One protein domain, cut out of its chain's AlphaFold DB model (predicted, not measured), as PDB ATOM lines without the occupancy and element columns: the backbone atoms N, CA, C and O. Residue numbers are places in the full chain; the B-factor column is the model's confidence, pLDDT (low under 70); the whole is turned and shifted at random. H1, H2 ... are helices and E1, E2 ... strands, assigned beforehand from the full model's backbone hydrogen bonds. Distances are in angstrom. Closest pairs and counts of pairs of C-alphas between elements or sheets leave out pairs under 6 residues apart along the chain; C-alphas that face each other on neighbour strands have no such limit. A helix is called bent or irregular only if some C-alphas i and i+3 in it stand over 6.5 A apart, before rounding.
ATOM      1  N   LYS A   4       0.671  17.523 -21.090       92.44
ATOM      2  CA  LYS A   4      -0.555  16.781 -21.418       92.44
ATOM      3  C   LYS A   4      -0.601  15.396 -20.767       92.44
ATOM      4  O   LYS A   4      -1.660  14.978 -20.305       92.44
ATOM      5  N   GLU A   5       0.520  14.678 -20.754       93.69
ATOM      6  CA  GLU A   5       0.634  13.384 -20.067       93.69
ATOM      7  C   GLU A   5       0.470  13.553 -18.559       93.69
ATOM      8  O   GLU A   5      -0.314  12.829 -17.952       93.69
ATOM      9  N   ALA A   6       1.132  14.558 -17.979       94.88
ATOM     10  CA  ALA A   6       0.983  14.887 -16.570       94.88
ATOM     11  C   ALA A   6      -0.474  15.216 -16.229       94.88
ATOM     12  O   ALA A   6      -1.037  14.603 -15.329       94.88
ATOM     13  N   TYR A   7      -1.123  16.106 -16.986       96.19
ATOM     14  CA  TYR A   7      -2.525  16.471 -16.771       96.19
ATOM     15  C   TYR A   7      -3.444  15.245 -16.697       96.19
ATOM     16  O   TYR A   7      -4.278  15.168 -15.803       96.19
ATOM     17  N   ARG A   8      -3.258  14.249 -17.572       96.50
ATOM     18  CA  ARG A   8      -4.056  13.008 -17.560       96.50
ATOM     19  C   ARG A   8      -3.854  12.157 -16.305       96.50
ATOM     20  O   ARG A   8      -4.757  11.415 -15.945       96.50
ATOM     21  N   ILE A   9      -2.699  12.255 -15.648       97.12
ATOM     22  CA  ILE A   9      -2.436  11.564 -14.379       97.12
ATOM     23  C   ILE A   9      -3.146  12.281 -13.223       97.12
ATOM     24  O   ILE A   9      -3.758  11.632 -12.379       97.12
ATOM     25  N   TRP A  10      -3.108  13.617 -13.199       97.75
ATOM     26  CA  TRP A  10      -3.815  14.409 -12.184       97.75
ATOM     27  C   TRP A  10      -5.338  14.402 -12.377       97.75
ATOM     28  O   TRP A  10      -6.083  14.469 -11.403       97.75
ATOM     29  N   ALA A  11      -5.800  14.302 -13.623       97.44
ATOM     30  CA  ALA A  11      -7.203  14.299 -14.021       97.44
ATOM     31  C   ALA A  11      -7.534  13.024 -14.825       97.44
ATOM     32  O   ALA A  11      -7.774  13.107 -16.035       97.44
ATOM     33  N   PRO A  12      -7.530  11.836 -14.188       96.06
ATOM     34  CA  PRO A  12      -7.803  10.582 -14.880       96.06
ATOM     35  C   PRO A  12      -9.205  10.588 -15.498       96.06
ATOM     36  O   PRO A  12     -10.155  11.126 -14.921       96.06
ATOM     37  N   GLU A  13      -9.344   9.985 -16.676       94.31
ATOM     38  CA  GLU A  13     -10.628   9.886 -17.372       94.31
ATOM     39  C   GLU A  13     -11.669   9.163 -16.503       94.31
ATOM     40  O   GLU A  13     -11.365   8.173 -15.842       94.31
ATOM     41  N   GLY A  14     -12.889   9.702 -16.446       91.31
ATOM     42  CA  GLY A  14     -13.955   9.177 -15.584       91.31
ATOM     43  C   GLY A  14     -13.751   9.407 -14.078       91.31
ATOM     44  O   GLY A  14     -14.635   9.073 -13.292       91.31
ATOM     45  N   GLY A  15     -12.630  10.003 -13.655       93.94
ATOM     46  CA  GLY A  15     -12.377  10.324 -12.255       93.94
ATOM     47  C   GLY A  15     -13.375  11.347 -11.709       93.94
ATOM     48  O   GLY A  15     -13.604  12.403 -12.302       93.94
ATOM     49  N   LYS A  16     -13.932  11.052 -10.530       95.69
ATOM     50  CA  LYS A  16     -14.959  11.855  -9.846       95.69
ATOM     51  C   LYS A  16     -14.618  13.344  -9.751       95.69
ATOM     52  O   LYS A  16     -15.484  14.198  -9.919       95.69
ATOM     53  N   TRP A  17     -13.346  13.647  -9.492       97.62
ATOM     54  CA  TRP A  17     -12.860  15.009  -9.273       97.62
ATOM     55  C   TRP A  17     -12.109  15.605 -10.471       97.62
ATOM     56  O   TRP A  17     -11.723  16.770 -10.422       97.62
ATOM     57  N   SER A  18     -11.937  14.851 -11.560       96.44
ATOM     58  CA  SER A  18     -11.103  15.251 -12.703       96.44
ATOM     59  C   SER A  18     -11.597  16.522 -13.392       96.44
ATOM     60  O   SER A  18     -10.787  17.320 -13.858       96.44
ATOM     61  N   GLY A  19     -12.914  16.759 -13.396       95.62
ATOM     62  CA  GLY A  19     -13.516  17.969 -13.967       95.62
ATOM     63  C   GLY A  19     -13.144  19.273 -13.250       95.62
ATOM     64  O   GLY A  19     -13.373  20.345 -13.799       95.62
ATOM     65  N   TRP A  20     -12.562  19.189 -12.051       96.94
ATOM     66  CA  TRP A  20     -12.138  20.344 -11.254       96.94
ATOM     67  C   TRP A  20     -10.642  20.653 -11.393       96.94
ATOM     68  O   TRP A  20     -10.183  21.689 -10.918       96.94
ATOM     69  N   VAL A  21      -9.873  19.785 -12.058       97.50
ATOM     70  CA  VAL A  21      -8.450  20.032 -12.320       97.50
ATOM     71  C   VAL A  21      -8.314  21.069 -13.426       97.50
ATOM     72  O   VAL A  21      -8.773  20.862 -14.553       97.50
ATOM     73  N   ARG A  22      -7.625  22.178 -13.142       94.62
ATOM     74  CA  ARG A  22      -7.351  23.196 -14.161       94.62
ATOM     75  C   ARG A  22      -6.239  22.714 -15.106       94.62
ATOM     76  O   ARG A  22      -5.156  22.387 -14.629       94.62
ATOM     77  N   PRO A  23      -6.448  22.702 -16.437       92.81
ATOM     78  CA  PRO A  23      -5.441  22.209 -17.383       92.81
ATOM     79  C   PRO A  23      -4.314  23.215 -17.659       92.81
ATOM     80  O   PRO A  23      -3.202  22.820 -17.991       92.81
ATOM     81  N   VAL A  24      -4.578  24.518 -17.522       90.62
ATOM     82  CA  VAL A  24      -3.647  25.593 -17.927       90.62
ATOM     83  C   VAL A  24      -2.277  25.533 -17.222       90.62
ATOM     84  O   VAL A  24      -1.272  25.682 -17.915       90.62
ATOM     85  N   PRO A  25      -2.174  25.261 -15.903       91.19
ATOM     86  CA  PRO A  25      -0.884  25.166 -15.208       91.19
ATOM     87  C   PRO A  25       0.079  24.122 -15.795       91.19
ATOM     88  O   PRO A  25       1.293  24.271 -15.689       91.19
ATOM     89  N   PHE A  26      -0.442  23.084 -16.455       91.62
ATOM     90  CA  PHE A  26       0.367  22.019 -17.051       91.62
ATOM     91  C   PHE A  26       1.085  22.442 -18.337       91.62
ATOM     92  O   PHE A  26       2.021  21.766 -18.763       91.62
ATOM     93  N   LEU A  27       0.679  23.553 -18.954       83.75
ATOM     94  CA  LEU A  27       1.302  24.067 -20.177       83.75
ATOM     95  C   LEU A  27       2.638  24.773 -19.900       83.75
ATOM     96  O   LEU A  27       3.494  24.833 -20.774       83.75
ATOM     97  N   ALA A  28       2.855  25.259 -18.675       67.94
ATOM     98  CA  ALA A  28       4.042  26.036 -18.302       67.94
ATOM     99  C   ALA A  28       5.343  25.208 -18.186       67.94
ATOM    100  O   ALA A  28       6.408  25.753 -17.899       67.94
ATOM    101  N   ALA A  29       5.267  23.888 -18.374       63.41
ATOM    102  CA  ALA A  29       6.287  22.935 -17.949       63.41
ATOM    103  C   ALA A  29       7.151  22.338 -19.075       63.41
ATOM    104  O   ALA A  29       7.932  21.425 -18.806       63.41
ATOM    105  N   GLU A  30       7.065  22.831 -20.316       58.06
ATOM    106  CA  GLU A  30       7.823  22.269 -21.456       58.06
ATOM    107  C   GLU A  30       9.359  22.299 -21.275       58.06
ATOM    108  O   GLU A  30      10.079  21.619 -22.001       58.06
ATOM    109  N   THR A  31       9.880  23.014 -20.270       52.59
ATOM    110  CA  THR A  31      11.319  23.174 -19.985       52.59
ATOM    111  C   THR A  31      11.702  22.883 -18.523       52.59
ATOM    112  O   THR A  31      12.521  23.585 -17.924       52.59
ATOM    113  N   ALA A  32      11.126  21.854 -17.893       53.69
ATOM    114  CA  ALA A  32      11.599  21.406 -16.577       53.69
ATOM    115  C   ALA A  32      13.040  20.849 -16.673       53.69
ATOM    116  O   ALA A  32      13.289  19.857 -17.358       53.69
ATOM    117  N   SER A  33      14.006  21.501 -16.012       54.09
ATOM    118  CA  SER A  33      15.415  21.084 -16.016       54.09
ATOM    119  C   SER A  33      15.718  20.092 -14.889       54.09
ATOM    120  O   SER A  33      15.065  20.076 -13.846       54.09
ATOM    121  N   ARG A  34      16.765  19.282 -15.079       50.97
ATOM    122  CA  ARG A  34      17.203  18.252 -14.122       50.97
ATOM    123  C   ARG A  34      17.607  18.821 -12.749       50.97
ATOM    124  O   ARG A  34      17.496  18.114 -11.767       50.97
ATOM    125  N   ALA A  35      17.987  20.098 -12.663       52.88
ATOM    126  CA  ALA A  35      18.307  20.770 -11.398       52.88
ATOM    127  C   ALA A  35      17.077  20.997 -10.495       52.88
ATOM    128  O   ALA A  35      17.207  21.104  -9.280       52.88
ATOM    129  N   TYR A  36      15.872  21.042 -11.074       58.06
ATOM    130  CA  TYR A  36      14.628  21.150 -10.311       58.06
ATOM    131  C   TYR A  36      14.278  19.837  -9.580       58.06
ATOM    132  O   TYR A  36      13.632  19.870  -8.537       58.06
ATOM    133  N   LEU A  37      14.734  18.683 -10.097       54.28
ATOM    134  CA  LEU A  37      14.531  17.361  -9.481       54.28
ATOM    135  C   LEU A  37      15.211  17.243  -8.115       54.28
ATOM    136  O   LEU A  37      14.609  16.719  -7.183       54.28
ATOM    137  N   ASP A  38      16.438  17.752  -7.992       54.59
ATOM    138  CA  ASP A  38      17.222  17.619  -6.761       54.59
ATOM    139  C   ASP A  38      16.626  18.456  -5.615       54.59
ATOM    140  O   ASP A  38      16.627  18.018  -4.465       54.59
ATOM    141  N   PHE A  39      16.018  19.609  -5.925       56.69
ATOM    142  CA  PHE A  39      15.312  20.455  -4.949       56.69
ATOM    143  C   PHE A  39      14.036  19.798  -4.388       56.69
ATOM    144  O   PHE A  39      13.599  20.116  -3.284       56.69
ATOM    145  N   TYR A  40      13.444  18.859  -5.130       61.19
ATOM    146  CA  TYR A  40      12.170  18.208  -4.806       61.19
ATOM    147  C   TYR A  40      12.316  16.885  -4.030       61.19
ATOM    148  O   TYR A  40      11.337  16.162  -3.832       61.19
ATOM    149  N   SER A  41      13.527  16.553  -3.578       54.47
ATOM    150  CA  SER A  41      13.873  15.255  -2.991       54.47
ATOM    151  C   SER A  41      13.421  15.102  -1.527       54.47
ATOM    152  O   SER A  41      14.219  15.127  -0.600       54.47
ATOM    153  N   ALA A  42      12.104  14.967  -1.334       63.50
ATOM    154  CA  ALA A  42      11.401  14.196  -0.294       63.50
ATOM    155  C   ALA A  42       9.991  14.778  -0.136       63.50
ATOM    156  O   ALA A  42       9.814  15.868   0.415       63.50
ATOM    157  N   GLY A  55     -14.081  11.716   6.233       94.69
ATOM    158  CA  GLY A  55     -15.199  12.387   5.558       94.69
ATOM    159  C   GLY A  55     -14.969  13.868   5.219       94.69
ATOM    160  O   GLY A  55     -15.935  14.575   4.914       94.69
ATOM    161  N   ALA A  56     -13.730  14.369   5.302       97.50
ATOM    162  CA  ALA A  56     -13.390  15.741   4.929       97.50
ATOM    163  C   ALA A  56     -12.938  15.852   3.469       97.50
ATOM    164  O   ALA A  56     -12.086  15.090   3.027       97.50
ATOM    165  N   ALA A  57     -13.418  16.868   2.751       98.50
ATOM    166  CA  ALA A  57     -12.649  17.421   1.639       98.50
ATOM    167  C   ALA A  57     -11.515  18.289   2.200       98.50
ATOM    168  O   ALA A  57     -11.691  18.963   3.218       98.50
ATOM    169  N   VAL A  58     -10.371  18.302   1.524       98.50
ATOM    170  CA  VAL A  58      -9.209  19.098   1.926       98.50
ATOM    171  C   VAL A  58      -8.984  20.216   0.917       98.50
ATOM    172  O   VAL A  58      -9.124  20.009  -0.286       98.50
ATOM    173  N   ILE A  59      -8.641  21.406   1.400       98.62
ATOM    174  CA  ILE A  59      -8.102  22.498   0.591       98.62
ATOM    175  C   ILE A  59      -6.691  22.759   1.101       98.62
ATOM    176  O   ILE A  59      -6.516  23.186   2.237       98.62
ATOM    177  N   VAL A  60      -5.691  22.481   0.277       98.00
ATOM    178  CA  VAL A  60      -4.294  22.792   0.561       98.00
ATOM    179  C   VAL A  60      -4.018  24.201   0.069       98.00
ATOM    180  O   VAL A  60      -3.895  24.417  -1.134       98.00
ATOM    181  N   ASP A  61      -3.904  25.144   0.999       97.19
ATOM    182  CA  ASP A  61      -3.594  26.538   0.710       97.19
ATOM    183  C   ASP A  61      -2.196  26.913   1.218       97.19
ATOM    184  O   ASP A  61      -2.022  27.739   2.115       97.19
ATOM    185  N   LEU A  62      -1.184  26.249   0.654       95.19
ATOM    186  CA  LEU A  62       0.234  26.453   0.966       95.19
ATOM    187  C   LEU A  62       0.950  27.217  -0.165       95.19
ATOM    188  O   LEU A  62       0.460  27.229  -1.297       95.19
ATOM    189  N   PRO A  63       2.115  27.841   0.094       92.62
ATOM    190  CA  PRO A  63       2.820  28.616  -0.926       92.62
ATOM    191  C   PRO A  63       3.347  27.754  -2.081       92.62
ATOM    192  O   PRO A  63       4.124  26.818  -1.876       92.62
ATOM    193  N   GLY A  64       2.968  28.110  -3.310       91.00
ATOM    194  CA  GLY A  64       3.512  27.583  -4.562       91.00
ATOM    195  C   GLY A  64       3.685  26.062  -4.592       91.00
ATOM    196  O   GLY A  64       2.733  25.287  -4.513       91.00
ATOM    197  N   THR A  65       4.935  25.629  -4.725       92.00
ATOM    198  CA  THR A  65       5.345  24.225  -4.876       92.00
ATOM    199  C   THR A  65       5.051  23.368  -3.644       92.00
ATOM    200  O   THR A  65       4.829  22.163  -3.768       92.00
ATOM    201  N   GLU A  66       4.982  23.970  -2.455       92.62
ATOM    202  CA  GLU A  66       4.663  23.245  -1.222       92.62
ATOM    203  C   GLU A  66       3.239  22.692  -1.239       92.62
ATOM    204  O   GLU A  66       3.012  21.584  -0.758       92.62
ATOM    205  N   SER A  67       2.304  23.398  -1.878       95.44
ATOM    206  CA  SER A  67       0.937  22.913  -2.075       95.44
ATOM    207  C   SER A  67       0.890  21.665  -2.968       95.44
ATOM    208  O   SER A  67       0.198  20.695  -2.658       95.44
ATOM    209  N   VAL A  68       1.717  21.625  -4.021       95.44
ATOM    210  CA  VAL A  68       1.854  20.439  -4.884       95.44
ATOM    211  C   VAL A  68       2.429  19.255  -4.103       95.44
ATOM    212  O   VAL A  68       1.913  18.143  -4.210       95.44
ATOM    213  N   ARG A  69       3.469  19.486  -3.288       93.19
ATOM    214  CA  ARG A  69       4.096  18.439  -2.455       93.19
ATOM    215  C   ARG A  69       3.117  17.862  -1.448       93.19
ATOM    216  O   ARG A  69       3.017  16.646  -1.323       93.19
ATOM    217  N   GLU A  70       2.370  18.725  -0.772       94.94
ATOM    218  CA  GLU A  70       1.344  18.306   0.175       94.94
ATOM    219  C   GLU A  70       0.244  17.488  -0.512       94.94
ATOM    220  O   GLU A  70      -0.214  16.485   0.025       94.94
ATOM    221  N   GLY A  71      -0.122  17.841  -1.747       96.38
ATOM    222  CA  GLY A  71      -1.036  17.040  -2.559       96.38
ATOM    223  C   GLY A  71      -0.549  15.610  -2.808       96.38
ATOM    224  O   GLY A  71      -1.350  14.679  -2.749       96.38
ATOM    225  N   ILE A  72       0.753  15.410  -3.038       96.44
ATOM    226  CA  ILE A  72       1.339  14.066  -3.172       96.44
ATOM    227  C   ILE A  72       1.376  13.336  -1.822       96.44
ATOM    228  O   ILE A  72       1.113  12.136  -1.767       96.44
ATOM    229  N   ALA A  73       1.647  14.042  -0.723       94.38
ATOM    230  CA  ALA A  73       1.588  13.468   0.621       94.38
ATOM    231  C   ALA A  73       0.171  12.959   0.949       94.38
ATOM    232  O   ALA A  73      -0.004  11.814   1.365       94.38
ATOM    233  N   LEU A  74      -0.849  13.775   0.671       96.19
ATOM    234  CA  LEU A  74      -2.260  13.420   0.832       96.19
ATOM    235  C   LEU A  74      -2.688  12.295  -0.118       96.19
ATOM    236  O   LEU A  74      -3.490  11.448   0.268       96.19
ATOM    237  N   ALA A  75      -2.126  12.238  -1.328       96.94
ATOM    238  CA  ALA A  75      -2.339  11.119  -2.241       96.94
ATOM    239  C   ALA A  75      -1.890   9.786  -1.629       96.94
ATOM    240  O   ALA A  75      -2.641   8.813  -1.668       96.94
ATOM    241  N   LYS A  76      -0.714   9.755  -0.987       94.56
ATOM    242  CA  LYS A  76      -0.230   8.575  -0.246       94.56
ATOM    243  C   LYS A  76      -1.128   8.217   0.945       94.56
ATOM    244  O   LYS A  76      -1.185   7.052   1.320       94.56
ATOM    245  N   ALA A  77      -1.849   9.190   1.503       94.19
ATOM    246  CA  ALA A  77      -2.859   8.993   2.545       94.19
ATOM    247  C   ALA A  77      -4.272   8.679   2.002       94.19
ATOM    248  O   ALA A  77      -5.231   8.632   2.768       94.19
ATOM    249  N   GLY A  78      -4.427   8.460   0.690       95.50
ATOM    250  CA  GLY A  78      -5.683   8.016   0.077       95.50
ATOM    251  C   GLY A  78      -6.602   9.128  -0.439       95.50
ATOM    252  O   GLY A  78      -7.732   8.840  -0.837       95.50
ATOM    253  N   TYR A  79      -6.147  10.382  -0.479       97.81
ATOM    254  CA  TYR A  79      -6.886  11.477  -1.113       97.81
ATOM    255  C   TYR A  79      -6.636  11.538  -2.622       97.81
ATOM    256  O   TYR A  79      -5.584  11.159  -3.129       97.81
ATOM    257  N   ARG A  80      -7.592  12.093  -3.369       98.19
ATOM    258  CA  ARG A  80      -7.387  12.489  -4.765       98.19
ATOM    259  C   ARG A  80      -6.944  13.949  -4.809       98.19
ATOM    260  O   ARG A  80      -7.786  14.815  -4.568       98.19
ATOM    261  N   PRO A  81      -5.685  14.264  -5.147       98.44
ATOM    262  CA  PRO A  81      -5.297  15.651  -5.312       98.44
ATOM    263  C   PRO A  81      -5.927  16.262  -6.571       98.44
ATOM    264  O   PRO A  81      -6.016  15.617  -7.614       98.44
ATOM    265  N   VAL A  82      -6.353  17.520  -6.467       98.62
ATOM    266  CA  VAL A  82      -7.060  18.271  -7.510       98.62
ATOM    267  C   VAL A  82      -6.386  19.639  -7.678       98.62
ATOM    268  O   VAL A  82      -6.702  20.570  -6.935       98.62
ATOM    269  N   PRO A  83      -5.433  19.788  -8.615       98.12
ATOM    270  CA  PRO A  83      -4.745  21.057  -8.848       98.12
ATOM    271  C   PRO A  83      -5.679  22.170  -9.340       98.12
ATOM    272  O   PRO A  83      -6.278  22.065 -10.415       98.12
ATOM    273  N   ILE A  84      -5.740  23.272  -8.592       97.12
ATOM    274  CA  ILE A  84      -6.446  24.501  -8.959       97.12
ATOM    275  C   ILE A  84      -5.458  25.665  -8.850       97.12
ATOM    276  O   ILE A  84      -5.385  26.376  -7.850       97.12
ATOM    277  N   TYR A  85      -4.706  25.872  -9.927       94.62
ATOM    278  CA  TYR A  85      -3.754  26.975 -10.047       94.62
ATOM    279  C   TYR A  85      -4.079  27.865 -11.246       94.62
ATOM    280  O   TYR A  85      -4.805  27.476 -12.170       94.62
ATOM    281  N   ASN A  86      -3.520  29.073 -11.238       88.75
ATOM    282  CA  ASN A  86      -3.412  29.891 -12.435       88.75
ATOM    283  C   ASN A  86      -2.275  29.355 -13.325       88.75
ATOM    284  O   ASN A  86      -1.315  28.765 -12.835       88.75
ATOM    285  N   GLY A  87      -2.393  29.540 -14.637       85.38
ATOM    286  CA  GLY A  87      -1.353  29.179 -15.601       85.38
ATOM    287  C   GLY A  87      -0.572  30.372 -16.150       85.38
ATOM    288  O   GLY A  87       0.359  30.174 -16.925       85.38
ATOM    289  N   THR A  88      -0.929  31.606 -15.780       87.56
ATOM    290  CA  THR A  88      -0.236  32.805 -16.266       87.56
ATOM    291  C   THR A  88       1.148  32.922 -15.626       87.56
ATOM    292  O   THR A  88       1.270  33.216 -14.432       87.56
ATOM    293  N   VAL A  89       2.189  32.693 -16.422       84.25
ATOM    294  CA  VAL A  89       3.598  32.850 -16.030       84.25
ATOM    295  C   VAL A  89       4.076  34.291 -16.214       84.25
ATOM    296  O   VAL A  89       3.378  35.116 -16.805       84.25
ATOM    297  N   GLU A  90       5.259  34.598 -15.690       81.25
ATOM    298  CA  GLU A  90       5.908  35.896 -15.884       81.25
ATOM    299  C   GLU A  90       6.117  36.244 -17.367       81.25
ATOM    300  O   GLU A  90       6.365  35.376 -18.206       81.25
ATOM    301  N   GLN A  91       6.019  37.537 -17.687       76.88
ATOM    302  CA  GLN A  91       6.412  38.063 -18.993       76.88
ATOM    303  C   GLN A  91       7.920  38.322 -19.019       76.88
ATOM    304  O   GLN A  91       8.525  38.638 -17.995       76.88
ATOM    305  N   GLN A  92       8.535  38.227 -20.199       77.25
ATOM    306  CA  GLN A  92       9.969  38.464 -20.355       77.25
ATOM    307  C   GLN A  92      10.365  39.849 -19.815       77.25
ATOM    308  O   GLN A  92       9.832  40.867 -20.249       77.25
ATOM    309  N   GLY A  93      11.319  39.880 -18.880       77.00
ATOM    310  CA  GLY A  93      11.801  41.119 -18.257       77.00
ATOM    311  C   GLY A  93      10.964  41.622 -17.075       77.00
ATOM    312  O   GLY A  93      11.269  42.687 -16.543       77.00
ATOM    313  N   ALA A  94       9.952  40.870 -16.635       79.56
ATOM    314  CA  ALA A  94       9.168  41.164 -15.441       79.56
ATOM    315  C   ALA A  94       9.222  39.999 -14.448       79.56
ATOM    316  O   ALA A  94       9.336  38.842 -14.835       79.56
ATOM    317  N   ARG A  95       9.100  40.309 -13.158       79.69
ATOM    318  CA  ARG A  95       8.934  39.326 -12.087       79.69
ATOM    319  C   ARG A  95       7.447  39.116 -11.828       79.69
ATOM    320  O   ARG A  95       6.727  40.090 -11.624       79.69
ATOM    321  N   ALA A  96       6.982  37.873 -11.803       83.06
ATOM    322  CA  ALA A  96       5.603  37.578 -11.423       83.06
ATOM    323  C   ALA A  96       5.363  37.709  -9.908       83.06
ATOM    324  O   ALA A  96       6.249  37.443  -9.092       83.06
ATOM    325  N   ALA A  97       4.136  38.075  -9.535       83.19
ATOM    326  CA  ALA A  97       3.683  38.088  -8.147       83.19
ATOM    327  C   ALA A  97       3.546  36.676  -7.538       83.19
ATOM    328  O   ALA A  97       3.834  36.484  -6.355       83.19
ATOM    329  N   ALA A  98       3.139  35.698  -8.352       85.81
ATOM    330  CA  ALA A  98       3.062  34.277  -8.020       85.81
ATOM    331  C   ALA A  98       3.915  33.442  -8.993       85.81
ATOM    332  O   ALA A  98       3.858  33.635 -10.211       85.81
ATOM    333  N   ASP A  99       4.686  32.483  -8.476       87.25
ATOM    334  CA  ASP A  99       5.585  31.642  -9.278       87.25
ATOM    335  C   ASP A  99       4.852  30.435  -9.895       87.25
ATOM    336  O   ASP A  99       5.063  29.268  -9.550       87.25
ATOM    337  N   ASN A 100       3.968  30.728 -10.851       88.81
ATOM    338  CA  ASN A 100       3.214  29.701 -11.573       88.81
ATOM    339  C   ASN A 100       4.114  28.821 -12.460       88.81
ATOM    340  O   ASN A 100       3.719  27.710 -12.817       88.81
ATOM    341  N   GLN A 101       5.322  29.281 -12.816       88.06
ATOM    342  CA  GLN A 101       6.255  28.479 -13.606       88.06
ATOM    343  C   GLN A 101       6.798  27.315 -12.772       88.06
ATOM    344  O   GLN A 101       6.786  26.169 -13.234       88.06
ATOM    345  N   SER A 102       7.233  27.582 -11.539       88.25
ATOM    346  CA  SER A 102       7.652  26.527 -10.616       88.25
ATOM    347  C   SER A 102       6.495  25.594 -10.276       88.25
ATOM    348  O   SER A 102       6.687  24.383 -10.297       88.25
ATOM    349  N   VAL A 103       5.281  26.108 -10.056       91.62
ATOM    350  CA  VAL A 103       4.095  25.258  -9.833       91.62
ATOM    351  C   VAL A 103       3.836  24.323 -11.019       91.62
ATOM    352  O   VAL A 103       3.656  23.122 -10.827       91.62
ATOM    353  N   GLY A 104       3.869  24.832 -12.254       91.94
ATOM    354  CA  GLY A 104       3.696  24.004 -13.452       91.94
ATOM    355  C   GLY A 104       4.759  22.907 -13.569       91.94
ATOM    356  O   GLY A 104       4.428  21.742 -13.802       91.94
ATOM    357  N   LYS A 105       6.034  23.251 -13.336       89.81
ATOM    358  CA  LYS A 105       7.140  22.277 -13.295       89.81
ATOM    359  C   LYS A 105       6.894  21.223 -12.214       89.81
ATOM    360  O   LYS A 105       6.926  20.036 -12.519       89.81
ATOM    361  N   ALA A 106       6.568  21.632 -10.991       90.88
ATOM    362  CA  ALA A 106       6.243  20.735  -9.888       90.88
ATOM    363  C   ALA A 106       5.119  19.748 -10.223       90.88
ATOM    364  O   ALA A 106       5.254  18.560  -9.932       90.88
ATOM    365  N   LEU A 107       4.039  20.212 -10.857       93.75
ATOM    366  CA  LEU A 107       2.920  19.364 -11.269       93.75
ATOM    367  C   LEU A 107       3.355  18.297 -12.281       93.75
ATOM    368  O   LEU A 107       2.981  17.132 -12.143       93.75
ATOM    369  N   VAL A 108       4.165  18.664 -13.278       91.25
ATOM    370  CA  VAL A 108       4.664  17.702 -14.274       91.25
ATOM    371  C   VAL A 108       5.651  16.715 -13.670       91.25
ATOM    372  O   VAL A 108       5.577  15.524 -13.959       91.25
ATOM    373  N   MET A 109       6.548  17.181 -12.804       87.75
ATOM    374  CA  MET A 109       7.531  16.310 -12.164       87.75
ATOM    375  C   MET A 109       6.871  15.333 -11.187       87.75
ATOM    376  O   MET A 109       7.145  14.135 -11.227       87.75
ATOM    377  N   SER A 110       5.939  15.824 -10.371       91.25
ATOM    378  CA  SER A 110       5.242  15.018  -9.363       91.25
ATOM    379  C   SER A 110       4.204  14.071  -9.972       91.25
ATOM    380  O   SER A 110       3.786  13.122  -9.316       91.25
ATOM    381  N   ALA A 111       3.807  14.267 -11.235       93.75
ATOM    382  CA  ALA A 111       2.911  13.343 -11.926       93.75
ATOM    383  C   ALA A 111       3.515  11.934 -12.066       93.75
ATOM    384  O   ALA A 111       2.787  10.950 -11.991       93.75
ATOM    385  N   ALA A 112       4.838  11.812 -12.221       89.38
ATOM    386  CA  ALA A 112       5.493  10.503 -12.257       89.38
ATOM    387  C   ALA A 112       5.345   9.751 -10.925       89.38
ATOM    388  O   ALA A 112       5.081   8.552 -10.931       89.38
ATOM    389  N   GLU A 113       5.465  10.461  -9.800       90.94
ATOM    390  CA  GLU A 113       5.243   9.902  -8.465       90.94
ATOM    391  C   GLU A 113       3.764   9.580  -8.242       90.94
ATOM    392  O   GLU A 113       3.438   8.469  -7.834       90.94
ATOM    393  N   LEU A 114       2.861  10.500  -8.593       95.62
ATOM    394  CA  LEU A 114       1.416  10.302  -8.476       95.62
ATOM    395  C   LEU A 114       0.931   9.069  -9.248       95.62
ATOM    396  O   LEU A 114       0.063   8.351  -8.765       95.62
ATOM    397  N   ALA A 115       1.513   8.792 -10.417       95.50
ATOM    398  CA  ALA A 115       1.183   7.617 -11.220       95.50
ATOM    399  C   ALA A 115       1.539   6.280 -10.544       95.50
ATOM    400  O   ALA A 115       1.018   5.248 -10.955       95.50
ATOM    401  N   GLN A 116       2.423   6.283  -9.541       94.56
ATOM    402  CA  GLN A 116       2.776   5.092  -8.760       94.56
ATOM    403  C   GLN A 116       1.890   4.907  -7.520       94.56
ATOM    404  O   GLN A 116       2.020   3.902  -6.824       94.56
ATOM    405  N   ILE A 117       1.011   5.867  -7.213       95.44
ATOM    406  CA  ILE A 117       0.129   5.816  -6.047       95.44
ATOM    407  C   ILE A 117      -1.231   5.274  -6.483       95.44
ATOM    408  O   ILE A 117      -1.924   5.869  -7.311       95.44
ATOM    409  N   GLU A 118      -1.644   4.159  -5.886       95.38
ATOM    410  CA  GLU A 118      -2.999   3.650  -6.055       95.38
ATOM    411  C   GLU A 118      -3.971   4.497  -5.226       95.38
ATOM    412  O   GLU A 118      -3.881   4.573  -4.003       95.38
ATOM    413  N   ILE A 119      -4.902   5.165  -5.907       96.12
ATOM    414  CA  ILE A 119      -5.895   6.031  -5.273       96.12
ATOM    415  C   ILE A 119      -7.275   5.535  -5.683       96.12
ATOM    416  O   ILE A 119      -7.587   5.479  -6.878       96.12
ATOM    417  N   SER A 120      -8.113   5.244  -4.688       95.12
ATOM    418  CA  SER A 120      -9.496   4.805  -4.886       95.12
ATOM    419  C   SER A 120     -10.286   5.754  -5.800       95.12
ATOM    420  O   SER A 120     -10.097   6.975  -5.781       95.12
ATOM    421  N   GLY A 121     -11.213   5.201  -6.588       92.62
ATOM    422  CA  GLY A 121     -12.162   5.990  -7.384       92.62
ATOM    423  C   GLY A 121     -13.084   6.865  -6.523       92.62
ATOM    424  O   GLY A 121     -13.481   7.947  -6.954       92.62
ATOM    425  N   ASP A 122     -13.336   6.436  -5.283       93.00
ATOM    426  CA  ASP A 122     -14.162   7.139  -4.296       93.00
ATOM    427  C   ASP A 122     -13.352   8.008  -3.324       93.00
ATOM    428  O   ASP A 122     -13.918   8.592  -2.400       93.00
ATOM    429  N   ALA A 123     -12.035   8.122  -3.536       96.75
ATOM    430  CA  ALA A 123     -11.155   8.943  -2.712       96.75
ATOM    431  C   ALA A 123     -11.703  10.368  -2.535       96.75
ATOM    432  O   ALA A 123     -12.197  10.997  -3.479       96.75
ATOM    433  N   LEU A 124     -11.584  10.896  -1.317       98.25
ATOM    434  CA  LEU A 124     -11.965  12.270  -1.001       98.25
ATOM    435  C   LEU A 124     -11.016  13.258  -1.701       98.25
ATOM    436  O   LEU A 124      -9.844  12.940  -1.908       98.25
ATOM    437  N   PRO A 125     -11.489  14.451  -2.095       98.62
ATOM    438  CA  PRO A 125     -10.666  15.393  -2.836       98.62
ATOM    439  C   PRO A 125      -9.741  16.192  -1.910       98.62
ATOM    440  O   PRO A 125     -10.145  16.613  -0.824       98.62
ATOM    441  N   ALA A 126      -8.532  16.466  -2.394       98.56
ATOM    442  CA  ALA A 126      -7.609  17.457  -1.855       98.56
ATOM    443  C   ALA A 126      -7.351  18.539  -2.916       98.56
ATOM    444  O   ALA A 126      -6.549  18.352  -3.828       98.56
ATOM    445  N   PHE A 127      -8.062  19.660  -2.834       98.69
ATOM    446  CA  PHE A 127      -7.922  20.782  -3.762       98.69
ATOM    447  C   PHE A 127      -6.646  21.556  -3.463       98.69
ATOM    448  O   PHE A 127      -6.473  22.032  -2.347       98.69
ATOM    449  N   LEU A 128      -5.762  21.680  -4.446       98.44
ATOM    450  CA  LEU A 128      -4.457  22.308  -4.261       98.44
ATOM    451  C   LEU A 128      -4.488  23.727  -4.821       98.44
ATOM    452  O   LEU A 128      -4.688  23.907  -6.022       98.44
ATOM    453  N   THR A 129      -4.293  24.716  -3.955       96.88
ATOM    454  CA  THR A 129      -4.213  26.140  -4.301       96.88
ATOM    455  C   THR A 129      -2.886  26.730  -3.839       96.88
ATOM    456  O   THR A 129      -2.170  26.127  -3.045       96.88
ATOM    457  N   ASP A 130      -2.526  27.904  -4.355       94.81
ATOM    458  CA  ASP A 130      -1.328  28.638  -3.932       94.81
ATOM    459  C   ASP A 130      -1.727  29.797  -3.018       94.81
ATOM    460  O   ASP A 130      -2.415  30.711  -3.478       94.81
ATOM    461  N   SER A 131      -1.286  29.809  -1.758       94.31
ATOM    462  CA  SER A 131      -1.581  30.917  -0.832       94.31
ATOM    463  C   SER A 131      -0.987  32.254  -1.284       94.31
ATOM    464  O   SER A 131      -1.561  33.313  -1.014       94.31
ATOM    465  N   GLY A 132       0.097  32.217  -2.066       90.00
ATOM    466  CA  GLY A 132       0.715  33.374  -2.707       90.00
ATOM    467  C   GLY A 132      -0.108  33.971  -3.851       90.00
ATOM    468  O   GLY A 132       0.185  35.083  -4.293       90.00
ATOM    469  N   ARG A 133      -1.188  33.308  -4.297       91.88
ATOM    470  CA  ARG A 133      -2.021  33.770  -5.423       91.88
ATOM    471  C   ARG A 133      -2.583  35.177  -5.262       91.88
ATOM    472  O   ARG A 133      -2.873  35.827  -6.257       91.88
ATOM    473  N   ARG A 134      -2.768  35.644  -4.025       87.19
ATOM    474  CA  ARG A 134      -3.362  36.956  -3.727       87.19
ATOM    475  C   ARG A 134      -2.333  38.039  -3.428       87.19
ATOM    476  O   ARG A 134      -2.724  39.117  -2.981       87.19
ATOM    477  N   ASN A 135      -1.048  37.771  -3.647       82.50
ATOM    478  CA  ASN A 135       0.007  38.758  -3.458       82.50
ATOM    479  C   ASN A 135      -0.133  39.876  -4.499       82.50
ATOM    480  O   ASN A 135       0.452  39.836  -5.573       82.50
ATOM    481  N   ARG A 136      -0.956  40.879  -4.185       75.25
ATOM    482  CA  ARG A 136      -1.141  42.082  -4.997       75.25
ATOM    483  C   ARG A 136      -0.169  43.133  -4.512       75.25
ATOM    484  O   ARG A 136      -0.368  43.750  -3.467       75.25
ATOM    485  N   PHE A 137       0.894  43.323  -5.269       71.56
ATOM    486  CA  PHE A 137       1.845  44.388  -5.010       71.56
ATOM    487  C   PHE A 137       1.423  45.645  -5.777       71.56
ATOM    488  O   PHE A 137       0.739  45.579  -6.800       71.56
ATOM    489  N   ARG A 138       1.836  46.815  -5.287       64.75
ATOM    490  CA  ARG A 138       1.673  48.063  -6.038       64.75
ATOM    491  C   ARG A 138       2.486  47.945  -7.330       64.75
ATOM    492  O   ARG A 138       3.619  47.483  -7.271       64.75
ATOM    493  N   MET A 139       1.914  48.340  -8.470       60.06
ATOM    494  CA  MET A 139       2.611  48.243  -9.757       60.06
ATOM    495  C   MET A 139       3.911  49.058  -9.720       60.06
ATOM    496  O   MET A 139       3.887  50.286  -9.774       60.06
ATOM    497  N   GLU A 140       5.036  48.361  -9.608       63.47
ATOM    498  CA  GLU A 140       6.377  48.875  -9.870       63.47
ATOM    499  C   GLU A 140       6.794  48.424 -11.276       63.47
ATOM    500  O   GLU A 140       6.317  47.398 -11.765       63.47
ATOM    501  N   HIS A 141       7.684  49.171 -11.938       58.38
ATOM    502  CA  HIS A 141       8.037  49.015 -13.363       58.38
ATOM    503  C   HIS A 141       8.601  47.637 -13.783       58.38
ATOM    504  O   HIS A 141       8.940  47.448 -14.948       58.38
ATOM    505  N   SER A 142       8.715  46.669 -12.875       74.75
ATOM    506  CA  SER A 142       9.270  45.336 -13.140       74.75
ATOM    507  C   SER A 142       8.439  44.197 -12.554       74.75
ATOM    508  O   SER A 142       8.909  43.060 -12.543       74.75
ATOM    509  N   LEU A 143       7.225  44.475 -12.068       79.50
ATOM    510  CA  LEU A 143       6.360  43.450 -11.503       79.50
ATOM    511  C   LEU A 143       5.131  43.194 -12.380       79.50
ATOM    512  O   LEU A 143       4.326  44.085 -12.640       79.50
ATOM    513  N   PHE A 144       4.981  41.942 -12.795       82.00
ATOM    514  CA  PHE A 144       3.826  41.438 -13.512       82.00
ATOM    515  C   PHE A 144       2.788  40.894 -12.523       82.00
ATOM    516  O   PHE A 144       3.039  39.921 -11.805       82.00
ATOM    517  N   ASP A 145       1.614  41.524 -12.491       84.69
ATOM    518  CA  ASP A 145       0.503  41.084 -11.650       84.69
ATOM    519  C   ASP A 145      -0.213  39.885 -12.291       84.69
ATOM    520  O   ASP A 145      -1.089  40.031 -13.143       84.69
ATOM    521  N   ASN A 146       0.183  38.684 -11.873       87.19
ATOM    522  CA  ASN A 146      -0.518  37.434 -12.157       87.19
ATOM    523  C   ASN A 146      -1.284  36.903 -10.937       87.19
ATOM    524  O   ASN A 146      -1.570  35.698 -10.861       87.19
ATOM    525  N   SER A 147      -1.595  37.792  -9.986       87.88
ATOM    526  CA  SER A 147      -2.444  37.451  -8.856       87.88
ATOM    527  C   SER A 147      -3.837  37.048  -9.337       87.88
ATOM    528  O   SER A 147      -4.317  37.462 -10.395       87.88
ATOM    529  N   TRP A 148      -4.489  36.183  -8.572       90.69
ATOM    530  CA  TRP A 148      -5.810  35.674  -8.902       90.69
ATOM    531  C   TRP A 148      -6.557  35.254  -7.638       90.69
ATOM    532  O   TRP A 148      -5.951  34.932  -6.616       90.69
ATOM    533  N   ASP A 149      -7.884  35.267  -7.718       93.50
ATOM    534  CA  ASP A 149      -8.767  34.802  -6.651       93.50
ATOM    535  C   ASP A 149      -9.412  33.467  -7.052       93.50
ATOM    536  O   ASP A 149      -9.634  33.200  -8.237       93.50
ATOM    537  N   ILE A 150      -9.750  32.645  -6.057       93.94
ATOM    538  CA  ILE A 150     -10.635  31.488  -6.234       93.94
ATOM    539  C   ILE A 150     -12.085  31.978  -6.249       93.94
ATOM    540  O   ILE A 150     -12.495  32.785  -5.408       93.94
ATOM    541  N   TYR A 151     -12.885  31.437  -7.164       92.88
ATOM    542  CA  TYR A 151     -14.307  31.737  -7.298       92.88
ATOM    543  C   TYR A 151     -15.190  30.520  -6.978       92.88
ATOM    544  O   TYR A 151     -14.721  29.383  -7.006       92.88
ATOM    545  N   PRO A 152     -16.495  30.710  -6.688       92.75
ATOM    546  CA  PRO A 152     -17.395  29.602  -6.364       92.75
ATOM    547  C   PRO A 152     -17.452  28.487  -7.414       92.75
ATOM    548  O   PRO A 152     -17.673  27.342  -7.046       92.75
ATOM    549  N   GLN A 153     -17.261  28.807  -8.696       93.06
ATOM    550  CA  GLN A 153     -17.244  27.833  -9.792       93.06
ATOM    551  C   GLN A 153     -15.948  27.018  -9.894       93.06
ATOM    552  O   GLN A 153     -15.884  26.104 -10.706       93.06
ATOM    553  N   ASP A 154     -14.926  27.347  -9.103       94.56
ATOM    554  CA  ASP A 154     -13.660  26.609  -9.090       94.56
ATOM    555  C   ASP A 154     -13.707  25.392  -8.163       94.56
ATOM    556  O   ASP A 154     -12.848  24.521  -8.248       94.56
ATOM    557  N   LEU A 155     -14.715  25.313  -7.289       96.75
ATOM    558  CA  LEU A 155     -14.916  24.214  -6.349       96.75
ATOM    559  C   LEU A 155     -16.313  23.598  -6.531       96.75
ATOM    560  O   LEU A 155     -17.266  24.314  -6.854       96.75
ATOM    561  N   PRO A 156     -16.487  22.291  -6.250       97.38
ATOM    562  CA  PRO A 156     -17.816  21.700  -6.166       97.38
ATOM    563  C   PRO A 156     -18.674  22.420  -5.133       97.38
ATOM    564  O   PRO A 156     -18.197  22.771  -4.057       97.38
ATOM    565  N   SER A 157     -19.960  22.607  -5.428       97.38
ATOM    566  CA  SER A 157     -20.880  23.253  -4.490       97.38
ATOM    567  C   SER A 157     -21.035  22.452  -3.191       97.38
ATOM    568  O   SER A 157     -20.822  21.240  -3.148       97.38
ATOM    569  N   ALA A 158     -21.491  23.114  -2.125       97.81
ATOM    570  CA  ALA A 158     -21.804  22.431  -0.869       97.81
ATOM    571  C   ALA A 158     -22.838  21.304  -1.058       97.81
ATOM    572  O   ALA A 158     -22.695  20.244  -0.461       97.81
ATOM    573  N   GLU A 159     -23.844  21.490  -1.922       97.88
ATOM    574  CA  GLU A 159     -24.799  20.434  -2.273       97.88
ATOM    575  C   GLU A 159     -24.116  19.251  -2.961       97.88
ATOM    576  O   GLU A 159     -24.449  18.101  -2.679       97.88
ATOM    577  N   TYR A 160     -23.156  19.520  -3.852       97.62
ATOM    578  CA  TYR A 160     -22.384  18.469  -4.504       97.62
ATOM    579  C   TYR A 160     -21.575  17.675  -3.475       97.62
ATOM    580  O   TYR A 160     -21.597  16.446  -3.507       97.62
ATOM    581  N   PHE A 161     -20.910  18.345  -2.529       97.88
ATOM    582  CA  PHE A 161     -20.218  17.669  -1.428       97.88
ATOM    583  C   PHE A 161     -21.166  16.834  -0.567       97.88
ATOM    584  O   PHE A 161     -20.898  15.656  -0.356       97.88
ATOM    585  N   GLN A 162     -22.315  17.379  -0.167       97.38
ATOM    586  CA  GLN A 162     -23.292  16.659   0.654       97.38
ATOM    587  C   GLN A 162     -23.875  15.432  -0.044       97.38
ATOM    588  O   GLN A 162     -24.037  14.392   0.593       97.38
ATOM    589  N   LYS A 163     -24.154  15.527  -1.351       96.88
ATOM    590  CA  LYS A 163     -24.587  14.387  -2.174       96.88
ATOM    591  C   LYS A 163     -23.528  13.280  -2.232       96.88
ATOM    592  O   LYS A 163     -23.868  12.124  -2.439       96.88
ATOM    593  N   ASN A 164     -22.263  13.644  -2.047       95.94
ATOM    594  CA  ASN A 164     -21.122  12.738  -1.982       95.94
ATOM    595  C   ASN A 164     -20.686  12.440  -0.539       95.94
ATOM    596  O   ASN A 164     -19.545  12.047  -0.330       95.94
ATOM    597  N   GLU A 165     -21.574  12.664   0.435       96.44
ATOM    598  CA  GLU A 165     -21.378  12.359   1.860       96.44
ATOM    599  C   GLU A 165     -20.241  13.143   2.540       96.44
ATOM    600  O   GLU A 165     -19.864  12.869   3.676       96.44
ATOM    601  N   ILE A 166     -19.765  14.206   1.893       98.00
ATOM    602  CA  ILE A 166     -18.775  15.131   2.439       98.00
ATOM    603  C   ILE A 166     -19.515  16.255   3.158       98.00
ATOM    604  O   ILE A 166     -20.251  17.033   2.548       98.00
ATOM    605  N   ARG A 167     -19.308  16.361   4.473       97.12
ATOM    606  CA  ARG A 167     -19.926  17.405   5.319       97.12
ATOM    607  C   ARG A 167     -18.918  18.340   5.976       97.12
ATOM    608  O   ARG A 167     -19.306  19.328   6.596       97.12
ATOM    609  N   LYS A 168     -17.633  18.041   5.812       97.88
ATOM    610  CA  LYS A 168     -16.517  18.714   6.465       97.88
ATOM    611  C   LYS A 168     -15.501  19.171   5.423       97.88
ATOM    612  O   LYS A 168     -15.246  18.458   4.454       97.88
ATOM    613  N   ILE A 169     -14.944  20.358   5.627       98.62
ATOM    614  CA  ILE A 169     -13.827  20.895   4.849       98.62
ATOM    615  C   ILE A 169     -12.704  21.247   5.815       98.62
ATOM    616  O   ILE A 169     -12.927  21.992   6.771       98.62
ATOM    617  N   ILE A 170     -11.507  20.735   5.545       98.56
ATOM    618  CA  ILE A 170     -10.279  21.114   6.244       98.56
ATOM    619  C   ILE A 170      -9.446  21.968   5.296       98.56
ATOM    620  O   ILE A 170      -9.129  21.543   4.189       98.56
ATOM    621  N   VAL A 171      -9.102  23.179   5.722       98.38
ATOM    622  CA  VAL A 171      -8.143  24.038   5.025       98.38
ATOM    623  C   VAL A 171      -6.782  23.860   5.687       98.38
ATOM    624  O   VAL A 171      -6.672  24.069   6.894       98.38
ATOM    625  N   ILE A 172      -5.767  23.474   4.915       97.44
ATOM    626  CA  ILE A 172      -4.368  23.444   5.353       97.44
ATOM    627  C   ILE A 172      -3.728  24.776   4.987       97.44
ATOM    628  O   ILE A 172      -3.664  25.113   3.808       97.44
ATOM    629  N   GLY A 173      -3.245  25.512   5.980       95.31
ATOM    630  CA  GLY A 173      -2.572  26.794   5.793       95.31
ATOM    631  C   GLY A 173      -2.530  27.604   7.084       95.31
ATOM    632  O   GLY A 173      -3.138  27.225   8.085       95.31
ATOM    633  N   ASP A 174      -1.832  28.736   7.053       92.69
ATOM    634  CA  ASP A 174      -1.699  29.614   8.227       92.69
ATOM    635  C   ASP A 174      -3.017  30.343   8.540       92.69
ATOM    636  O   ASP A 174      -3.367  30.596   9.693       92.69
ATOM    637  N   GLU A 175      -3.788  30.665   7.501       94.50
ATOM    638  CA  GLU A 175      -5.128  31.223   7.620       94.50
ATOM    639  C   GLU A 175      -6.019  30.815   6.444       94.50
ATOM    640  O   GLU A 175      -5.551  30.475   5.361       94.50
ATOM    641  N   ILE A 176      -7.338  30.932   6.622       96.19
ATOM    642  CA  ILE A 176      -8.268  30.860   5.491       96.19
ATOM    643  C   ILE A 176      -8.219  32.202   4.756       96.19
ATOM    644  O   ILE A 176      -8.629  33.237   5.293       96.19
ATOM    645  N   SER A 177      -7.747  32.188   3.517       94.38
ATOM    646  CA  SER A 177      -7.639  33.367   2.662       94.38
ATOM    647  C   SER A 177      -9.000  34.061   2.430       94.38
ATOM    648  O   SER A 177     -10.064  33.453   2.544       94.38
ATOM    649  N   ALA A 178      -9.023  35.363   2.123       93.38
ATOM    650  CA  ALA A 178     -10.286  36.114   2.046       93.38
ATOM    651  C   ALA A 178     -11.202  35.694   0.880       93.38
ATOM    652  O   ALA A 178     -12.423  35.759   1.022       93.38
ATOM    653  N   ASP A 179     -10.638  35.260  -0.248       94.56
ATOM    654  CA  ASP A 179     -11.384  34.672  -1.367       94.56
ATOM    655  C   ASP A 179     -12.037  33.340  -0.954       94.56
ATOM    656  O   ASP A 179     -13.251  33.179  -1.103       94.56
ATOM    657  N   LEU A 180     -11.292  32.448  -0.288       96.56
ATOM    658  CA  LEU A 180     -11.842  31.208   0.269       96.56
ATOM    659  C   LEU A 180     -12.869  31.480   1.371       96.56
ATOM    660  O   LEU A 180     -13.920  30.848   1.377       96.56
ATOM    661  N   LYS A 181     -12.649  32.459   2.262       96.12
ATOM    662  CA  LYS A 181     -13.627  32.863   3.294       96.12
ATOM    663  C   LYS A 181     -14.981  33.214   2.664       96.12
ATOM    664  O   LYS A 181     -16.012  32.824   3.212       96.12
ATOM    665  N   LYS A 182     -15.006  33.906   1.514       93.44
ATOM    666  CA  LYS A 182     -16.257  34.234   0.798       93.44
ATOM    667  C   LYS A 182     -17.000  32.974   0.350       93.44
ATOM    668  O   LYS A 182     -18.214  32.887   0.546       93.44
ATOM    669  N   ILE A 183     -16.278  32.002  -0.202       96.69
ATOM    670  CA  ILE A 183     -16.839  30.732  -0.674       96.69
ATOM    671  C   ILE A 183     -17.294  29.882   0.515       96.69
ATOM    672  O   ILE A 183     -18.472  29.547   0.622       96.69
ATOM    673  N   LEU A 184     -16.389  29.601   1.453       98.06
ATOM    674  CA  LEU A 184     -16.616  28.720   2.596       98.06
ATOM    675  C   LEU A 184     -17.677  29.261   3.561       98.06
ATOM    676  O   LEU A 184     -18.403  28.474   4.164       98.06
ATOM    677  N   TYR A 185     -17.875  30.580   3.647       97.50
ATOM    678  CA  TYR A 185     -19.033  31.144   4.350       97.50
ATOM    679  C   TYR A 185     -20.361  30.674   3.729       97.50
ATOM    680  O   TYR A 185     -21.317  30.357   4.438       97.50
ATOM    681  N   GLY A 186     -20.431  30.573   2.398       96.56
ATOM    682  CA  GLY A 186     -21.567  29.986   1.688       96.56
ATOM    683  C   GLY A 186     -21.798  28.514   2.041       96.56
ATOM    684  O   GLY A 186     -22.946  28.106   2.216       96.56
ATOM    685  N   PHE A 187     -20.722  27.746   2.210       98.19
ATOM    686  CA  PHE A 187     -20.762  26.332   2.590       98.19
ATOM    687  C   PHE A 187     -21.215  26.175   4.044       98.19
ATOM    688  O   PHE A 187     -22.098  25.368   4.332       98.19
ATOM    689  N   GLN A 188     -20.711  27.017   4.947       97.94
ATOM    690  CA  GLN A 188     -21.120  27.045   6.349       97.94
ATOM    691  C   GLN A 188     -22.621  27.319   6.506       97.94
ATOM    692  O   GLN A 188     -23.300  26.635   7.270       97.94
ATOM    693  N   LYS A 189     -23.191  28.264   5.741       97.31
ATOM    694  CA  LYS A 189     -24.651  28.505   5.738       97.31
ATOM    695  C   LYS A 189     -25.460  27.279   5.310       97.31
ATOM    696  O   LYS A 189     -26.617  27.145   5.694       97.31
ATOM    697  N   LYS A 190     -24.854  26.396   4.518       97.44
ATOM    698  CA  LYS A 190     -25.428  25.123   4.076       97.44
ATOM    699  C   LYS A 190     -25.082  23.970   5.021       97.44
ATOM    700  O   LYS A 190     -25.279  22.820   4.655       97.44
ATOM    701  N   LYS A 191     -24.646  24.271   6.252       97.12
ATOM    702  CA  LYS A 191     -24.336  23.311   7.325       97.12
ATOM    703  C   LYS A 191     -23.101  22.438   7.062       97.12
ATOM    704  O   LYS A 191     -22.995  21.364   7.640       97.12
ATOM    705  N   MET A 192     -22.177  22.896   6.218       98.00
ATOM    706  CA  MET A 192     -20.833  22.315   6.150       98.00
ATOM    707  C   MET A 192     -20.006  22.783   7.348       98.00
ATOM    708  O   MET A 192     -20.071  23.953   7.735       98.00
ATOM    709  N   GLU A 193     -19.204  21.891   7.912       98.31
ATOM    710  CA  GLU A 193     -18.260  22.223   8.976       98.31
ATOM    711  C   GLU A 193     -16.912  22.628   8.379       98.31
ATOM    712  O   GLU A 193     -16.389  21.945   7.500       98.31
ATOM    713  N   ILE A 194     -16.358  23.749   8.847       98.56
ATOM    714  CA  ILE A 194     -15.101  24.307   8.342       98.56
ATOM    715  C   ILE A 194     -14.038  24.203   9.430       98.56
ATOM    716  O   ILE A 194     -14.277  24.590  10.576       98.56
ATOM    717  N   PHE A 195     -12.867  23.700   9.060       98.44
ATOM    718  CA  PHE A 195     -11.712  23.555   9.932       98.44
ATOM    719  C   PHE A 195     -10.486  24.206   9.292       98.44
ATOM    720  O   PHE A 195     -10.359  24.234   8.069       98.44
ATOM    721  N   LEU A 196      -9.589  24.711  10.131       97.81
ATOM    722  CA  LEU A 196      -8.263  25.185   9.754       97.81
ATOM    723  C   LEU A 196      -7.226  24.310  10.455       97.81
ATOM    724  O   LEU A 196      -7.320  24.093  11.664       97.81
ATOM    725  N   ALA A 197      -6.255  23.824   9.699       95.12
ATOM    726  CA  ALA A 197      -5.097  23.111  10.201       95.12
ATOM    727  C   ALA A 197      -3.835  23.833   9.724       95.12
ATOM    728  O   ALA A 197      -3.657  24.056   8.526       95.12
ATOM    729  N   GLU A 198      -2.947  24.170  10.654       89.94
ATOM    730  CA  GLU A 198      -1.561  24.457  10.290       89.94
ATOM    731  C   GLU A 198      -0.925  23.181   9.722       89.94
ATOM    732  O   GLU A 198      -1.428  22.070   9.932       89.94
ATOM    733  N   ARG A 199       0.190  23.313   9.001       79.69
ATOM    734  CA  ARG A 199       0.882  22.143   8.453       79.69
ATOM    735  C   ARG A 199       1.265  21.185   9.587       79.69
ATOM    736  O   ARG A 199       1.880  21.608  10.561       79.69
ATOM    737  N   TYR A 200       0.890  19.909   9.456       82.12
ATOM    738  CA  TYR A 200       1.075  18.864  10.482       82.12
ATOM    739  C   TYR A 200       0.295  19.083  11.793       82.12
ATOM    740  O   TYR A 200       0.482  18.341  12.756       82.12
ATOM    741  N   GLY A 201      -0.571  20.097  11.851       83.69
ATOM    742  CA  GLY A 201      -1.354  20.438  13.029       83.69
ATOM    743  C   GLY A 201      -2.704  19.723  13.089       83.69
ATOM    744  O   GLY A 201      -3.241  19.246  12.090       83.69
ATOM    745  N   ILE A 202      -3.295  19.714  14.284       89.12
ATOM    746  CA  ILE A 202      -4.648  19.194  14.505       89.12
ATOM    747  C   ILE A 202      -5.668  20.195  13.934       89.12
ATOM    748  O   ILE A 202      -5.633  21.370  14.328       89.12
ATOM    749  N   PRO A 203      -6.607  19.766  13.066       95.88
ATOM    750  CA  PRO A 203      -7.645  20.643  12.539       95.88
ATOM    751  C   PRO A 203      -8.512  21.247  13.651       95.88
ATOM    752  O   PRO A 203      -9.121  20.541  14.455       95.88
ATOM    753  N   LYS A 204      -8.628  22.575  13.667       96.62
ATOM    754  CA  LYS A 204      -9.479  23.320  14.602       96.62
ATOM    755  C   LYS A 204     -10.703  23.846  13.874       96.62
ATOM    756  O   LYS A 204     -10.585  24.448  12.809       96.62
ATOM    757  N   ARG A 205     -11.888  23.643  14.451       97.50
ATOM    758  CA  ARG A 205     -13.137  24.162  13.880       97.50
ATOM    759  C   ARG A 205     -13.106  25.690  13.859       97.50
ATOM    760  O   ARG A 205     -12.769  26.318  14.859       97.50
ATOM    761  N   VAL A 206     -13.525  26.277  12.745       97.25
ATOM    762  CA  VAL A 206     -13.611  27.727  12.557       97.25
ATOM    763  C   VAL A 206     -15.052  28.113  12.248       97.25
ATOM    764  O   VAL A 206     -15.739  27.448  11.473       97.25
TER     765      VAL A 206
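Overview. This is residues 4 to 42 and 55 to 206 of the 217 residues of an uncharacterized protein of Lachnoclostridium sp. An131 (UniProt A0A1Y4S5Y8). A strongly twisted sheet of five parallel strands has H4 packed on one face and H8 on the opposite face; H5 runs side by side with H4, and H1 and H2 pack on H5. Two long loops, residues 84 to 99 and 135 to 157, meet in a short parallel pairing of residues 95 to 96 with 143 to 144. The printed part has 191 residues, with H1 H2 H3 E1 H4 E2 H5 E3 H6 H7 E4 H8 E5 along the chain and sheet order E2 E3 E1 E4 E5. The class is mixed, with 95 residues, under half, in named elements. It is compact, with a radius of gyration of the C-alphas of 16.3 A and spans of 48 by 40 by 29 A.

Arrangement. H1, residues 4 to 10, touches the hub H5, residues 100 to 114, with closest C-alphas Ala 6 and Val 108 at 5.2 A. H2, residues 24 to 29, touches H5 about perpendicular at 86 degrees, closest C-alphas Ala 29 and Lys 105 at 4.8 A. H3, residues 34 to 39, is close to H5 but not clearly touching, with the C-alphas of Leu 37 and Met 109 closest at 7.6 A. E1, residues 56 to 62, is parallel to E3, residues 125 to 130 (N 58 and O 125, 2.9 A), and to E4, residues 168 to 172 (N 59 and O 170, 2.8 A). H4, residues 65 to 76, is over E3 at a height over the sheet of 8.0 A, and touches H5 at a shallow tilt of 18 degrees, the same way, closest C-alphas Thr 65 and Val 103 at 5.2 A. E2, residues 80 to 83, is parallel to E3 (N 82 and O 126, 2.8 A). H6, residues 131 to 134, only grazes the sheet and is only just irregular, C-alphas 131 and 134 being 6.9 A apart. H7, residues 158 to 163, is near E4. H8, residues 178 to 189, is on the opposite face from H4 at a height over the sheet of 8.8 A. E5, residues 193 to 197, is parallel to E4 (N 169 and O 193, 2.8 A). The strand-helix-strand units, parallel neighbour strands with a helix between, are E2, H5, E3, left-handed, and E4, H8, E5, right-handed; the split ones, with a strand between their two, are E1, H4, E2 and E3, H6 H7, E4, both right-handed. Every O i to N i+4 pair is within hydrogen-bond range in H1, H4 and H7, against 9 of 11 in H5, 7 of 8 in H8, and 0 of 2 in H2 and in H3, each with 1 of 3 O i to N i+3 pairs; H6 is too short for such a pair.

Along the chain. H1 begins at C-alpha 4, (-0.555, 16.781, -21.418). From first to last C-alpha E1 measures 17.8 A, H4 17.2 A, H5 19.7 A, E3 16.2 A and H8 16.7 A. E5 ends at C-alpha 197, (-5.097, 23.111, 10.201).

Size, cuts and confidence. The two farthest C-alphas, those of His 141 and Glu 165, are 49.4 A apart. Residues 43 to 54 are not printed, and C-alphas 42 and 55 are 27.3 A apart across this cut. The long links are H1 to H2, E2 to H5 and H6 to H7. The mean pLDDT of the printed part is 89.6, and residues 28 to 42 and 138 to 141 are under 70.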